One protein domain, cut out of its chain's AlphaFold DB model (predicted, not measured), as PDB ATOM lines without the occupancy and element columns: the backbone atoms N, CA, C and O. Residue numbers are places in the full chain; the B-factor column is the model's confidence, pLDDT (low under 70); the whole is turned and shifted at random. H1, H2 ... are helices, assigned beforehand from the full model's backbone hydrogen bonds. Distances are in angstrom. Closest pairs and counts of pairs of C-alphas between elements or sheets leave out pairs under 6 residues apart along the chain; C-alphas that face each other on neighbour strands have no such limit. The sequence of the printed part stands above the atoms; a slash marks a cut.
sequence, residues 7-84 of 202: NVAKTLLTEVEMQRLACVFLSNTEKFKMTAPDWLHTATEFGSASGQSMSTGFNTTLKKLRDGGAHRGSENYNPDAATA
ATOM      1  N   ASN A   7      23.035  74.261  -6.750       91.44
ATOM      2  CA  ASN A   7      23.572  73.802  -5.470       91.44
ATOM      3  C   ASN A   7      25.102  73.751  -5.505       91.44
ATOM      4  O   ASN A   7      25.751  74.203  -4.567       91.44
ATOM      5  N   VAL A   8      25.666  73.292  -6.623       90.62
ATOM      6  CA  VAL A   8      27.119  73.268  -6.853       90.62
ATOM      7  C   VAL A   8      27.659  74.677  -7.113       90.62
ATOM      8  O   VAL A   8      28.724  75.046  -6.623       90.62
ATOM      9  N   ALA A   9      26.927  75.511  -7.857       91.94
ATOM     10  CA  ALA A   9      27.339  76.890  -8.111       91.94
ATOM     11  C   ALA A   9      27.465  77.704  -6.813       91.94
ATOM     12  O   ALA A   9      28.452  78.418  -6.634       91.94
ATOM     13  N   LYS A  10      26.504  77.559  -5.891       92.62
ATOM     14  CA  LYS A  10      26.481  78.287  -4.616       92.62
ATOM     15  C   LYS A  10      27.670  77.951  -3.710       92.62
ATOM     16  O   LYS A  10      28.117  78.819  -2.972       92.62
ATOM     17  N   THR A  11      28.187  76.723  -3.752       92.38
ATOM     18  CA  THR A  11      29.368  76.333  -2.959       92.38
ATOM     19  C   THR A  11      30.682  76.770  -3.598       92.38
ATOM     20  O   THR A  11      31.673  76.964  -2.905       92.38
ATOM     21  N   LEU A  12      30.716  76.920  -4.924       91.75
ATOM     22  CA  LEU A  12      31.914  77.356  -5.642       91.75
ATOM     23  C   LEU A  12      32.079  78.874  -5.620       91.75
ATOM     24  O   LEU A  12      33.206  79.373  -5.563       91.75
ATOM     25  N   LEU A  13      30.982  79.617  -5.747       94.06
ATOM     26  CA  LEU A  13      31.015  81.064  -5.894       94.06
ATOM     27  C   LEU A  13      31.010  81.776  -4.548       94.06
ATOM     28  O   LEU A  13      30.263  81.445  -3.637       94.06
ATOM     29  N   THR A  14      31.826  82.818  -4.461       95.62
ATOM     30  CA  THR A  14      31.748  83.772  -3.355       95.62
ATOM     31  C   THR A  14      30.520  84.671  -3.509       95.62
ATOM     32  O   THR A  14      30.024  84.877  -4.619       95.62
ATOM     33  N   GLU A  15      30.067  85.274  -2.409       95.06
ATOM     34  CA  GLU A  15      28.943  86.223  -2.412       95.06
ATOM     35  C   GLU A  15      29.144  87.352  -3.439       95.06
ATOM     36  O   GLU A  15      28.254  87.662  -4.226       95.06
ATOM     37  N   VAL A  16      30.363  87.888  -3.519       94.69
ATOM     38  CA  VAL A  16      30.730  88.950  -4.469       94.69
ATOM     39  C   VAL A  16      30.620  88.476  -5.924       94.69
ATOM     40  O   VAL A  16      30.208  89.234  -6.802       94.69
ATOM     41  N   GLU A  17      30.981  87.224  -6.210       95.25
ATOM     42  CA  GLU A  17      30.845  86.642  -7.551       95.25
ATOM     43  C   GLU A  17      29.373  86.419  -7.924       95.25
ATOM     44  O   GLU A  17      28.993  86.681  -9.066       95.25
ATOM     45  N   MET A  18      28.540  85.994  -6.970       94.81
ATOM     46  CA  MET A  18      27.095  85.846  -7.177       94.81
ATOM     47  C   MET A  18      26.423  87.197  -7.434       94.81
ATOM     48  O   MET A  18      25.669  87.327  -8.398       94.81
ATOM     49  N   GLN A  19      26.754  88.222  -6.643       95.06
ATOM     50  CA  GLN A  19      26.269  89.590  -6.849       95.06
ATOM     51  C   GLN A  19      26.683  90.137  -8.219       95.06
ATOM     52  O   GLN A  19      25.877  90.761  -8.906       95.06
ATOM     53  N   ARG A  20      27.915  89.850  -8.662       94.44
ATOM     54  CA  ARG A  20      28.395  90.241  -9.995       94.44
ATOM     55  C   ARG A  20      27.569  89.604 -11.109       94.44
ATOM     56  O   ARG A  20      27.193  90.300 -12.049       94.44
ATOM     57  N   LEU A  21      27.307  88.296 -11.022       93.56
ATOM     58  CA  LEU A  21      26.461  87.593 -11.991       93.56
ATOM     59  C   LEU A  21      25.054  88.191 -12.006       93.56
ATOM     60  O   LEU A  21      24.553  88.512 -13.078       93.56
ATOM     61  N   ALA A  22      24.446  88.378 -10.833       92.94
ATOM     62  CA  ALA A  22      23.110  88.951 -10.710       92.94
ATOM     63  C   ALA A  22      23.031  90.346 -11.339       92.94
ATOM     64  O   ALA A  22      22.134  90.593 -12.137       92.94
ATOM     65  N   CYS A  23      24.004  91.217 -11.061       93.62
ATOM     66  CA  CYS A  23      24.083  92.548 -11.661       93.62
ATOM     67  C   CYS A  23      24.138  92.465 -13.193       93.62
ATOM     68  O   CYS A  23      23.306  93.063 -13.856       93.62
ATOM     69  N   VAL A  24      25.009  91.626 -13.766       92.75
ATOM     70  CA  VAL A  24      25.080  91.428 -15.229       92.75
ATOM     71  C   VAL A  24      23.760  90.931 -15.824       92.75
ATOM     72  O   VAL A  24      23.359  91.393 -16.890       92.75
ATOM     73  N   PHE A  25      23.084  89.987 -15.165       90.38
ATOM     74  CA  PHE A  25      21.809  89.458 -15.654       90.38
ATOM     75  C   PHE A  25      20.670  90.478 -15.551       90.38
ATOM     76  O   PHE A  25      19.816  90.514 -16.434       90.38
ATOM     77  N   LEU A  26      20.658  91.307 -14.507       90.94
ATOM     78  CA  LEU A  26      19.635  92.332 -14.297       90.94
ATOM     79  C   LEU A  26      19.842  93.554 -15.192       90.94
ATOM     80  O   LEU A  26      18.867  94.078 -15.718       90.94
ATOM     81  N   SER A  27      21.085  93.974 -15.429       88.25
ATOM     82  CA  SER A  27      21.389  95.097 -16.325       88.25
ATOM     83  C   SER A  27      21.172  94.745 -17.805       88.25
ATOM     84  O   SER A  27      21.311  95.606 -18.668       88.25
ATOM     85  N   ASN A  28      20.852  93.485 -18.123       83.88
ATOM     86  CA  ASN A  28      20.794  92.994 -19.492       83.88
ATOM     87  C   ASN A  28      19.510  92.198 -19.783       83.88
ATOM     88  O   ASN A  28      19.541  91.039 -20.200       83.88
ATOM     89  N   THR A  29      18.369  92.851 -19.556       72.44
ATOM     90  CA  THR A  29      17.022  92.289 -19.742       72.44
ATOM     91  C   THR A  29      16.662  92.016 -21.204       72.44
ATOM     92  O   THR A  29      15.869  91.118 -21.475       72.44
ATOM     93  N   GLU A  30      17.250  92.752 -22.153       71.69
ATOM     94  CA  GLU A  30      16.830  92.723 -23.564       71.69
ATOM     95  C   GLU A  30      17.845  92.081 -24.521       71.69
ATOM     96  O   GLU A  30      17.468  91.616 -25.599       71.69
ATOM     97  N   LYS A  31      19.140  92.036 -24.173       71.56
ATOM     98  CA  LYS A  31      20.199  91.620 -25.110       71.56
ATOM     99  C   LYS A  31      20.984  90.427 -24.586       71.56
ATOM    100  O   LYS A  31      21.624  90.473 -23.549       71.56
ATOM    101  N   PHE A  32      21.084  89.363 -25.379       68.81
ATOM    102  CA  PHE A  32      21.936  88.221 -25.011       68.81
ATOM    103  C   PHE A  32      23.447  88.537 -25.095       68.81
ATOM    104  O   PHE A  32      24.273  87.826 -24.528       68.81
ATOM    105  N   LYS A  33      23.834  89.601 -25.813       84.69
ATOM    106  CA  LYS A  33      25.231  90.029 -25.984       84.69
ATOM    107  C   LYS A  33      25.417  91.453 -25.475       84.69
ATOM    108  O   LYS A  33      24.923  92.387 -26.098       84.69
ATOM    109  N   MET A  34      26.180  91.601 -24.394       86.94
ATOM    110  CA  MET A  34      26.564  92.909 -23.864       86.94
ATOM    111  C   MET A  34      27.538  93.622 -24.796       86.94
ATOM    112  O   MET A  34      28.558  93.059 -25.211       86.94
ATOM    113  N   THR A  35      27.243  94.883 -25.075       92.44
ATOM    114  CA  THR A  35      28.144  95.816 -25.747       92.44
ATOM    115  C   THR A  35      29.089  96.481 -24.739       92.44
ATOM    116  O   THR A  35      28.928  96.348 -23.525       92.44
ATOM    117  N   ALA A  36      30.120  97.183 -25.216       92.12
ATOM    118  CA  ALA A  36      31.061  97.878 -24.329       92.12
ATOM    119  C   ALA A  36      30.396  98.935 -23.411       92.12
ATOM    120  O   ALA A  36      30.760  98.976 -22.235       92.12
ATOM    121  N   PRO A  37      29.416  99.737 -23.879       92.50
ATOM    122  CA  PRO A  37      28.627 100.614 -23.010       92.50
ATOM    123  C   PRO A  37      27.873  99.867 -21.905       92.50
ATOM    124  O   PRO A  37      27.909 100.299 -20.757       92.50
ATOM    125  N   ASP A  38      27.267  98.717 -22.218       92.69
ATOM    126  CA  ASP A  38      26.513  97.927 -21.233       92.69
ATOM    127  C   ASP A  38      27.438  97.431 -20.112       92.69
ATOM    128  O   ASP A  38      27.102  97.489 -18.927       92.69
ATOM    129  N   TRP A  39      28.653  97.000 -20.471       94.62
ATOM    130  CA  TRP A  39      29.670  96.617 -19.490       94.62
ATOM    131  C   TRP A  39      30.089  97.777 -18.597       94.62
ATOM    132  O   TRP A  39      30.345  97.558 -17.414       94.62
ATOM    133  N   LEU A  40      30.183  98.989 -19.146       95.06
ATOM    134  CA  LEU A  40      30.519 100.176 -18.368       95.06
ATOM    135  C   LEU A  40      29.393 100.529 -17.390       95.06
ATOM    136  O   LEU A  40      29.676 100.733 -16.217       95.06
ATOM    137  N   HIS A  41      28.140 100.517 -17.845       93.50
ATOM    138  CA  HIS A  41      26.974 100.768 -16.998       93.50
ATOM    139  C   HIS A  41      26.899  99.776 -15.831       93.50
ATOM    140  O   HIS A  41      26.886 100.168 -14.667       93.50
ATOM    141  N   THR A  42      26.972  98.481 -16.143       94.94
ATOM    142  CA  THR A  42      26.954  97.404 -15.142       94.94
ATOM    143  C   THR A  42      28.134  97.527 -14.167       94.94
ATOM    144  O   THR A  42      28.007  97.263 -12.974       94.94
ATOM    145  N   ALA A  43      29.311  97.940 -14.654       95.62
ATOM    146  CA  ALA A  43      30.465  98.193 -13.799       95.62
ATOM    147  C   ALA A  43      30.215  99.351 -12.827       95.62
ATOM    148  O   ALA A  43      30.586  99.230 -11.663       95.62
ATOM    149  N   THR A  44      29.582 100.434 -13.276       95.94
ATOM    150  CA  THR A  44      29.220 101.571 -12.423       95.94
ATOM    151  C   THR A  44      28.211 101.166 -11.349       95.94
ATOM    152  O   THR A  44      28.441 101.469 -10.182       95.94
ATOM    153  N   GLU A  45      27.160 100.423 -11.704       95.12
ATOM    154  CA  GLU A  45      26.152  99.940 -10.744       95.12
ATOM    155  C   GLU A  45      26.742  98.985  -9.701       95.12
ATOM    156  O   GLU A  45      26.417  99.060  -8.518       95.12
ATOM    157  N   PHE A  46      27.653  98.107 -10.124       94.69
ATOM    158  CA  PHE A  46      28.335  97.171  -9.232       94.69
ATOM    159  C   PHE A  46      29.449  97.826  -8.391       94.69
ATOM    160  O   PHE A  46      29.921  97.231  -7.423       94.69
ATOM    161  N   GLY A  47      29.924  99.021  -8.763       94.50
ATOM    162  CA  GLY A  47      31.078  99.673  -8.133       94.50
ATOM    163  C   GLY A  47      32.443  99.123  -8.581       94.50
ATOM    164  O   GLY A  47      33.421  99.172  -7.835       94.50
ATOM    165  N   SER A  48      32.541  98.571  -9.794       93.38
ATOM    166  CA  SER A  48      33.818  98.182 -10.408       93.38
ATOM    167  C   SER A  48      34.521  99.380 -11.053       93.38
ATOM    168  O   SER A  48      33.885 100.286 -11.579       93.38
ATOM    169  N   ALA A  49      35.855  99.352 -11.096       91.38
ATOM    170  CA  ALA A  49      36.657 100.441 -11.660       91.38
ATOM    171  C   ALA A  49      36.481 100.638 -13.180       91.38
ATOM    172  O   ALA A  49      36.783 101.709 -13.700       91.38
ATOM    173  N   SER A  50      36.062  99.603 -13.922       95.81
ATOM    174  CA  SER A  50      35.897  99.671 -15.379       95.81
ATOM    175  C   SER A  50      34.980  98.572 -15.928       95.81
ATOM    176  O   SER A  50      34.860  97.489 -15.348       95.81
ATOM    177  N   GLY A  51      34.416  98.788 -17.120       95.38
ATOM    178  CA  GLY A  51      33.679  97.741 -17.841       95.38
ATOM    179  C   GLY A  51      34.536  96.511 -18.178       95.38
ATOM    180  O   GLY A  51      34.060  95.378 -18.124       95.38
ATOM    181  N   GLN A  52      35.833  96.697 -18.447       96.38
ATOM    182  CA  GLN A  52      36.759  95.589 -18.719       96.38
ATOM    183  C   GLN A  52      37.035  94.726 -17.487       96.38
ATOM    184  O   GLN A  52      37.083  93.499 -17.611       96.38
ATOM    185  N   SER A  53      37.194  95.329 -16.304       95.12
ATOM    186  CA  SER A  53      37.331  94.564 -15.060       95.12
ATOM    187  C   SER A  53      36.057  93.781 -14.756       95.12
ATOM    188  O   SER A  53      36.150  92.616 -14.369       95.12
ATOM    189  N   MET A  54      34.886  94.370 -15.014       95.69
ATOM    190  CA  MET A  54      33.598  93.696 -14.852       95.69
ATOM    191  C   MET A  54      33.453  92.498 -15.800       95.69
ATOM    192  O   MET A  54      33.193  91.382 -15.350       95.69
ATOM    193  N   SER A  55      33.724  92.696 -17.093       95.44
ATOM    194  CA  SER A  55      33.672  91.634 -18.103       95.44
ATOM    195  C   SER A  55      34.674  90.511 -17.822       95.44
ATOM    196  O   SER A  55      34.339  89.327 -17.901       95.44
ATOM    197  N   THR A  56      35.904  90.853 -17.435       95.81
ATOM    198  CA  THR A  56      36.920  89.854 -17.071       95.81
ATOM    199  C   THR A  56      36.477  89.061 -15.846       95.81
ATOM    200  O   THR A  56      36.507  87.833 -15.878       95.81
ATOM    201  N   GLY A  57      35.999  89.751 -14.806       94.44
ATOM    202  CA  GLY A  57      35.476  89.136 -13.589       94.44
ATOM    203  C   GLY A  57      34.321  88.176 -13.871       94.44
ATOM    204  O   GLY A  57      34.321  87.053 -13.375       94.44
ATOM    205  N   PHE A  58      33.372  88.580 -14.713       95.12
ATOM    206  CA  PHE A  58      32.260  87.737 -15.148       95.12
ATOM    207  C   PHE A  58      32.744  86.465 -15.863       95.12
ATOM    208  O   PHE A  58      32.374  85.353 -15.483       95.12
ATOM    209  N   ASN A  59      33.644  86.600 -16.841       95.06
ATOM    210  CA  ASN A  59      34.191  85.457 -17.577       95.06
ATOM    211  C   ASN A  59      34.989  84.502 -16.676       95.06
ATOM    212  O   ASN A  59      34.903  83.282 -16.838       95.06
ATOM    213  N   THR A  60      35.740  85.028 -15.703       95.94
ATOM    214  CA  THR A  60      36.440  84.188 -14.720       95.94
ATOM    215  C   THR A  60      35.466  83.403 -13.845       95.94
ATOM    216  O   THR A  60      35.698  82.220 -13.602       95.94
ATOM    217  N   THR A  61      34.349  84.014 -13.448       95.12
ATOM    218  CA  THR A  61      33.292  83.351 -12.676       95.12
ATOM    219  C   THR A  61      32.616  82.243 -13.491       95.12
ATOM    220  O   THR A  61      32.468  81.125 -13.000       95.12
ATOM    221  N   LEU A  62      32.290  82.486 -14.766       93.25
ATOM    222  CA  LEU A  62      31.736  81.451 -15.652       93.25
ATOM    223  C   LEU A  62      32.700  80.282 -15.868       93.25
ATOM    224  O   LEU A  62      32.285  79.120 -15.884       93.25
ATOM    225  N   LYS A  63      33.992  80.580 -16.019       93.62
ATOM    226  CA  LYS A  63      35.025  79.553 -16.128       93.62
ATOM    227  C   LYS A  63      35.105  78.716 -14.853       93.62
ATOM    228  O   LYS A  63      35.110  77.497 -14.945       93.62
ATOM    229  N   LYS A  64      35.083  79.352 -13.679       93.31
ATOM    230  CA  LYS A  64      35.075  78.672 -12.376       93.31
ATOM    231  C   LYS A  64      33.878  77.727 -12.228       93.31
ATOM    232  O   LYS A  64      34.051  76.609 -11.763       93.31
ATOM    233  N   LEU A  65      32.694  78.126 -12.695       92.44
ATOM    234  CA  LEU A  65      31.512  77.255 -12.718       92.44
ATOM    235  C   LEU A  65      31.668  76.051 -13.658       92.44
ATOM    236  O   LEU A  65      31.223  74.953 -13.331       92.44
ATOM    237  N   ARG A  66      32.278  76.241 -14.833       91.31
ATOM    238  CA  ARG A  66      32.535  75.144 -15.777       91.31
ATOM    239  C   ARG A  66      33.585  74.174 -15.231       91.31
ATOM    240  O   ARG A  66      33.367  72.968 -15.271       91.31
ATOM    241  N   ASP A  67      34.693  74.701 -14.727       91.50
ATOM    242  CA  ASP A  67      35.821  73.910 -14.233       91.50
ATOM    243  C   ASP A  67      35.477  73.213 -12.904       91.50
ATOM    244  O   ASP A  67      35.899  72.084 -12.680       91.50
ATOM    245  N   GLY A  68      34.651  73.840 -12.058       89.75
ATOM    246  CA  GLY A  68      34.148  73.263 -10.806       89.75
ATOM    247  C   GLY A  68      32.975  72.292 -10.970       89.75
ATOM    248  O   GLY A  68      32.401  71.856  -9.977       89.75
ATOM    249  N   GLY A  69      32.587  71.964 -12.206       90.50
ATOM    250  CA  GLY A  69      31.587  70.933 -12.473       90.50
ATOM    251  C   GLY A  69      30.132  71.336 -12.244       90.50
ATOM    252  O   GLY A  69      29.267  70.466 -12.211       90.50
ATOM    253  N   ALA A  70      29.828  72.634 -12.152       89.38
ATOM    254  CA  ALA A  70      28.449  73.115 -12.042       89.38
ATOM    255  C   ALA A  70      27.705  73.119 -13.392       89.38
ATOM    256  O   ALA A  70      26.478  73.190 -13.415       89.38
ATOM    257  N   HIS A  71      28.413  73.060 -14.527       90.50
ATOM    258  CA  HIS A  71      27.800  73.083 -15.860       90.50
ATOM    259  C   HIS A  71      27.279  71.698 -16.268       90.50
ATOM    260  O   HIS A  71      28.060  70.801 -16.593       90.50
ATOM    261  N   ARG A  72      25.955  71.538 -16.347       83.69
ATOM    262  CA  ARG A  72      25.282  70.315 -16.809       83.69
ATOM    263  C   ARG A  72      25.661  70.038 -18.265       83.69
ATOM    264  O   ARG A  72      25.540  70.914 -19.118       83.69
ATOM    265  N   GLY A  73      26.181  68.845 -18.543       80.56
ATOM    266  CA  GLY A  73      26.671  68.459 -19.874       80.56
ATOM    267  C   GLY A  73      28.125  68.839 -20.178       80.56
ATOM    268  O   GLY A  73      28.584  68.612 -21.293       80.56
ATOM    269  N   SER A  74      28.866  69.397 -19.214       84.12
ATOM    270  CA  SER A  74      30.331  69.423 -19.293       84.12
ATOM    271  C   SER A  74      30.898  68.049 -18.927       84.12
ATOM    272  O   SER A  74      30.348  67.376 -18.060       84.12
ATOM    273  N   GLU A  75      32.026  67.663 -19.528       80.62
ATOM    274  CA  GLU A  75      32.816  66.488 -19.113       80.62
ATOM    275  C   GLU A  75      33.207  66.551 -17.624       80.62
ATOM    276  O   GLU A  75      33.304  65.525 -16.961       80.62
ATOM    277  N   ASN A  76      33.337  67.764 -17.077       80.69
ATOM    278  CA  ASN A  76      33.663  67.999 -15.673       80.69
ATOM    279  C   ASN A  76      32.429  68.044 -14.758       80.69
ATOM    280  O   ASN A  76      32.579  68.360 -13.579       80.69
ATOM    281  N   TYR A  77      31.212  67.808 -15.270       83.62
ATOM    282  CA  TYR A  77      29.996  67.901 -14.460       83.62
ATOM    283  C   TYR A  77      30.043  66.913 -13.296       83.62
ATOM    284  O   TYR A  77      30.098  65.701 -13.499       83.62
ATOM    285  N   ASN A  78      29.982  67.439 -12.076       80.62
ATOM    286  CA  ASN A  78      30.010  66.638 -10.865       80.62
ATOM    287  C   ASN A  78      29.021  67.231  -9.847       80.62
ATOM    288  O   ASN A  78      29.344  68.229  -9.197       80.62
ATOM    289  N   PRO A  79      27.821  66.640  -9.698       76.81
ATOM    290  CA  PRO A  79      26.815  67.135  -8.760       76.81
ATOM    291  C   PRO A  79      27.259  67.023  -7.291       76.81
ATOM    292  O   PRO A  79      26.759  67.771  -6.454       76.81
ATOM    293  N   ASP A  80      28.237  66.163  -6.989       76.81
ATOM    294  CA  ASP A  80      28.781  65.952  -5.642       76.81
ATOM    295  C   ASP A  80      30.012  66.836  -5.351       76.81
ATOM    296  O   ASP A  80      30.544  66.842  -4.239       76.81
ATOM    297  N   ALA A  81      30.475  67.640  -6.319       69.94
ATOM    298  CA  ALA A  81      31.626  68.535  -6.135       69.94
ATOM    299  C   ALA A  81      31.384  69.636  -5.088       69.94
ATOM    300  O   ALA A  81      32.341  70.238  -4.593       69.94
ATOM    301  N   ALA A  82      30.123  69.866  -4.708       59.66
ATOM    302  CA  ALA A  82      29.727  70.851  -3.709       59.66
ATOM    303  C   ALA A  82      30.438  70.670  -2.351       59.66
ATOM    304  O   ALA A  82      30.648  71.645  -1.636       59.66
ATOM    305  N   THR A  83      30.870  69.449  -2.017       55.69
ATOM    306  CA  THR A  83      31.573  69.140  -0.758       55.69
ATOM    307  C   THR A  83      33.099  69.294  -0.798       55.69
ATOM    308  O   THR A  83      33.734  69.196   0.247       55.69
ATOM    309  N   ALA A  84      33.715  69.530  -1.964       53.03
ATOM    310  CA  ALA A  84      35.180  69.579  -2.108       53.03
ATOM    311  C   ALA A  84      35.768  71.005  -2.195       53.03
ATOM    312  O   ALA A  84      36.987  71.172  -2.159       53.03
TER     313      ALA A  84
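Overview. This is residues 7 to 84 of the 202 residues of an uncharacterized protein of Aulographum hederae CBS 113979 (UniProt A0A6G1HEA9). One long helix, H4, runs along most of the length of the domain, with H3 set across its first end and H2 crossing it along one side. H1 lies on that same side near the last end of H4, and residues 68 to 84, a long stretch with no named element, fold over that end. The printed part has 78 residues with four named helices, in the order H1, H2, H3, H4, and no named strand. The class is all helix. The whole is only just compact, close to loose, with a radius of gyration of the C-alphas of 13.5 A, and its outline is elongated, spanning 38 by 22 by 18 A.

Along the chain. H4, residues 51 to 67, is the longest helix and measures 24.2 A from C-alpha 51 at (33.679, 97.741, -17.841) to C-alpha 67 at (35.821, 73.910, -14.233). H3, residues 36 to 46, measures 15.4 A. H2, residues 15 to 26, measures 16.3 A. H1, residues 7 to 12, measures 9.1 A and begins with C-alpha 7 at (23.572, 73.802, -5.470).

Arrangement. H4 is the hub, touching the three other helices. With its residues 51 to 55 alone it touches H3, about perpendicular at 83 degrees; their closest C-alphas, those of Leu 40 and Gly 51, are 4.0 A apart. H4 also touches H2, with residues 54 to 61 of H4 and 17 to 21 of H2 alone. The closest C-alphas there are those of Glu 17 and Thr 61, 6.6 A apart, and the two run opposite ways at a steep tilt of 69 degrees, only just short of about perpendicular. H1 and H4 only just touch, with 3 pairs of C-alphas within 8 A, the closest being Ala 9 and Leu 65 at 6.2 A; they run opposite ways at a steep tilt of 60 degrees. H2 touches H3 with residues 20 to 24 alone, opposite ways at a steep tilt of 48 degrees, and the closest C-alphas, those of Val 24 and Thr 42, are 6.3 A apart. H1 and H3 are apart; H1 and H2 are only just apart, at 8.0 A between their closest C-alphas. Every O i to N i+4 pair is within hydrogen-bond range in H2, H3 and H4, and 1 of 2 in H1.

Size, cuts and confidence. The two C-alphas farthest apart are those of Pro 37 and Asp 80, at 38.8 A, while the first and last printed C-alphas, Asn 7 and Ala 84, are 12.8 A apart. The printed part has no cut. The links H1 to H2 and H3 to H4 are tight, and H2 to H3 is short. The C-alphas of residues 68 to 84 lie 12 to 21 A from the mean of the C-alphas. The mean pLDDT of the printed part is 88.8, and this predicted model is under 70 at residue 32 and residues 81 to 84.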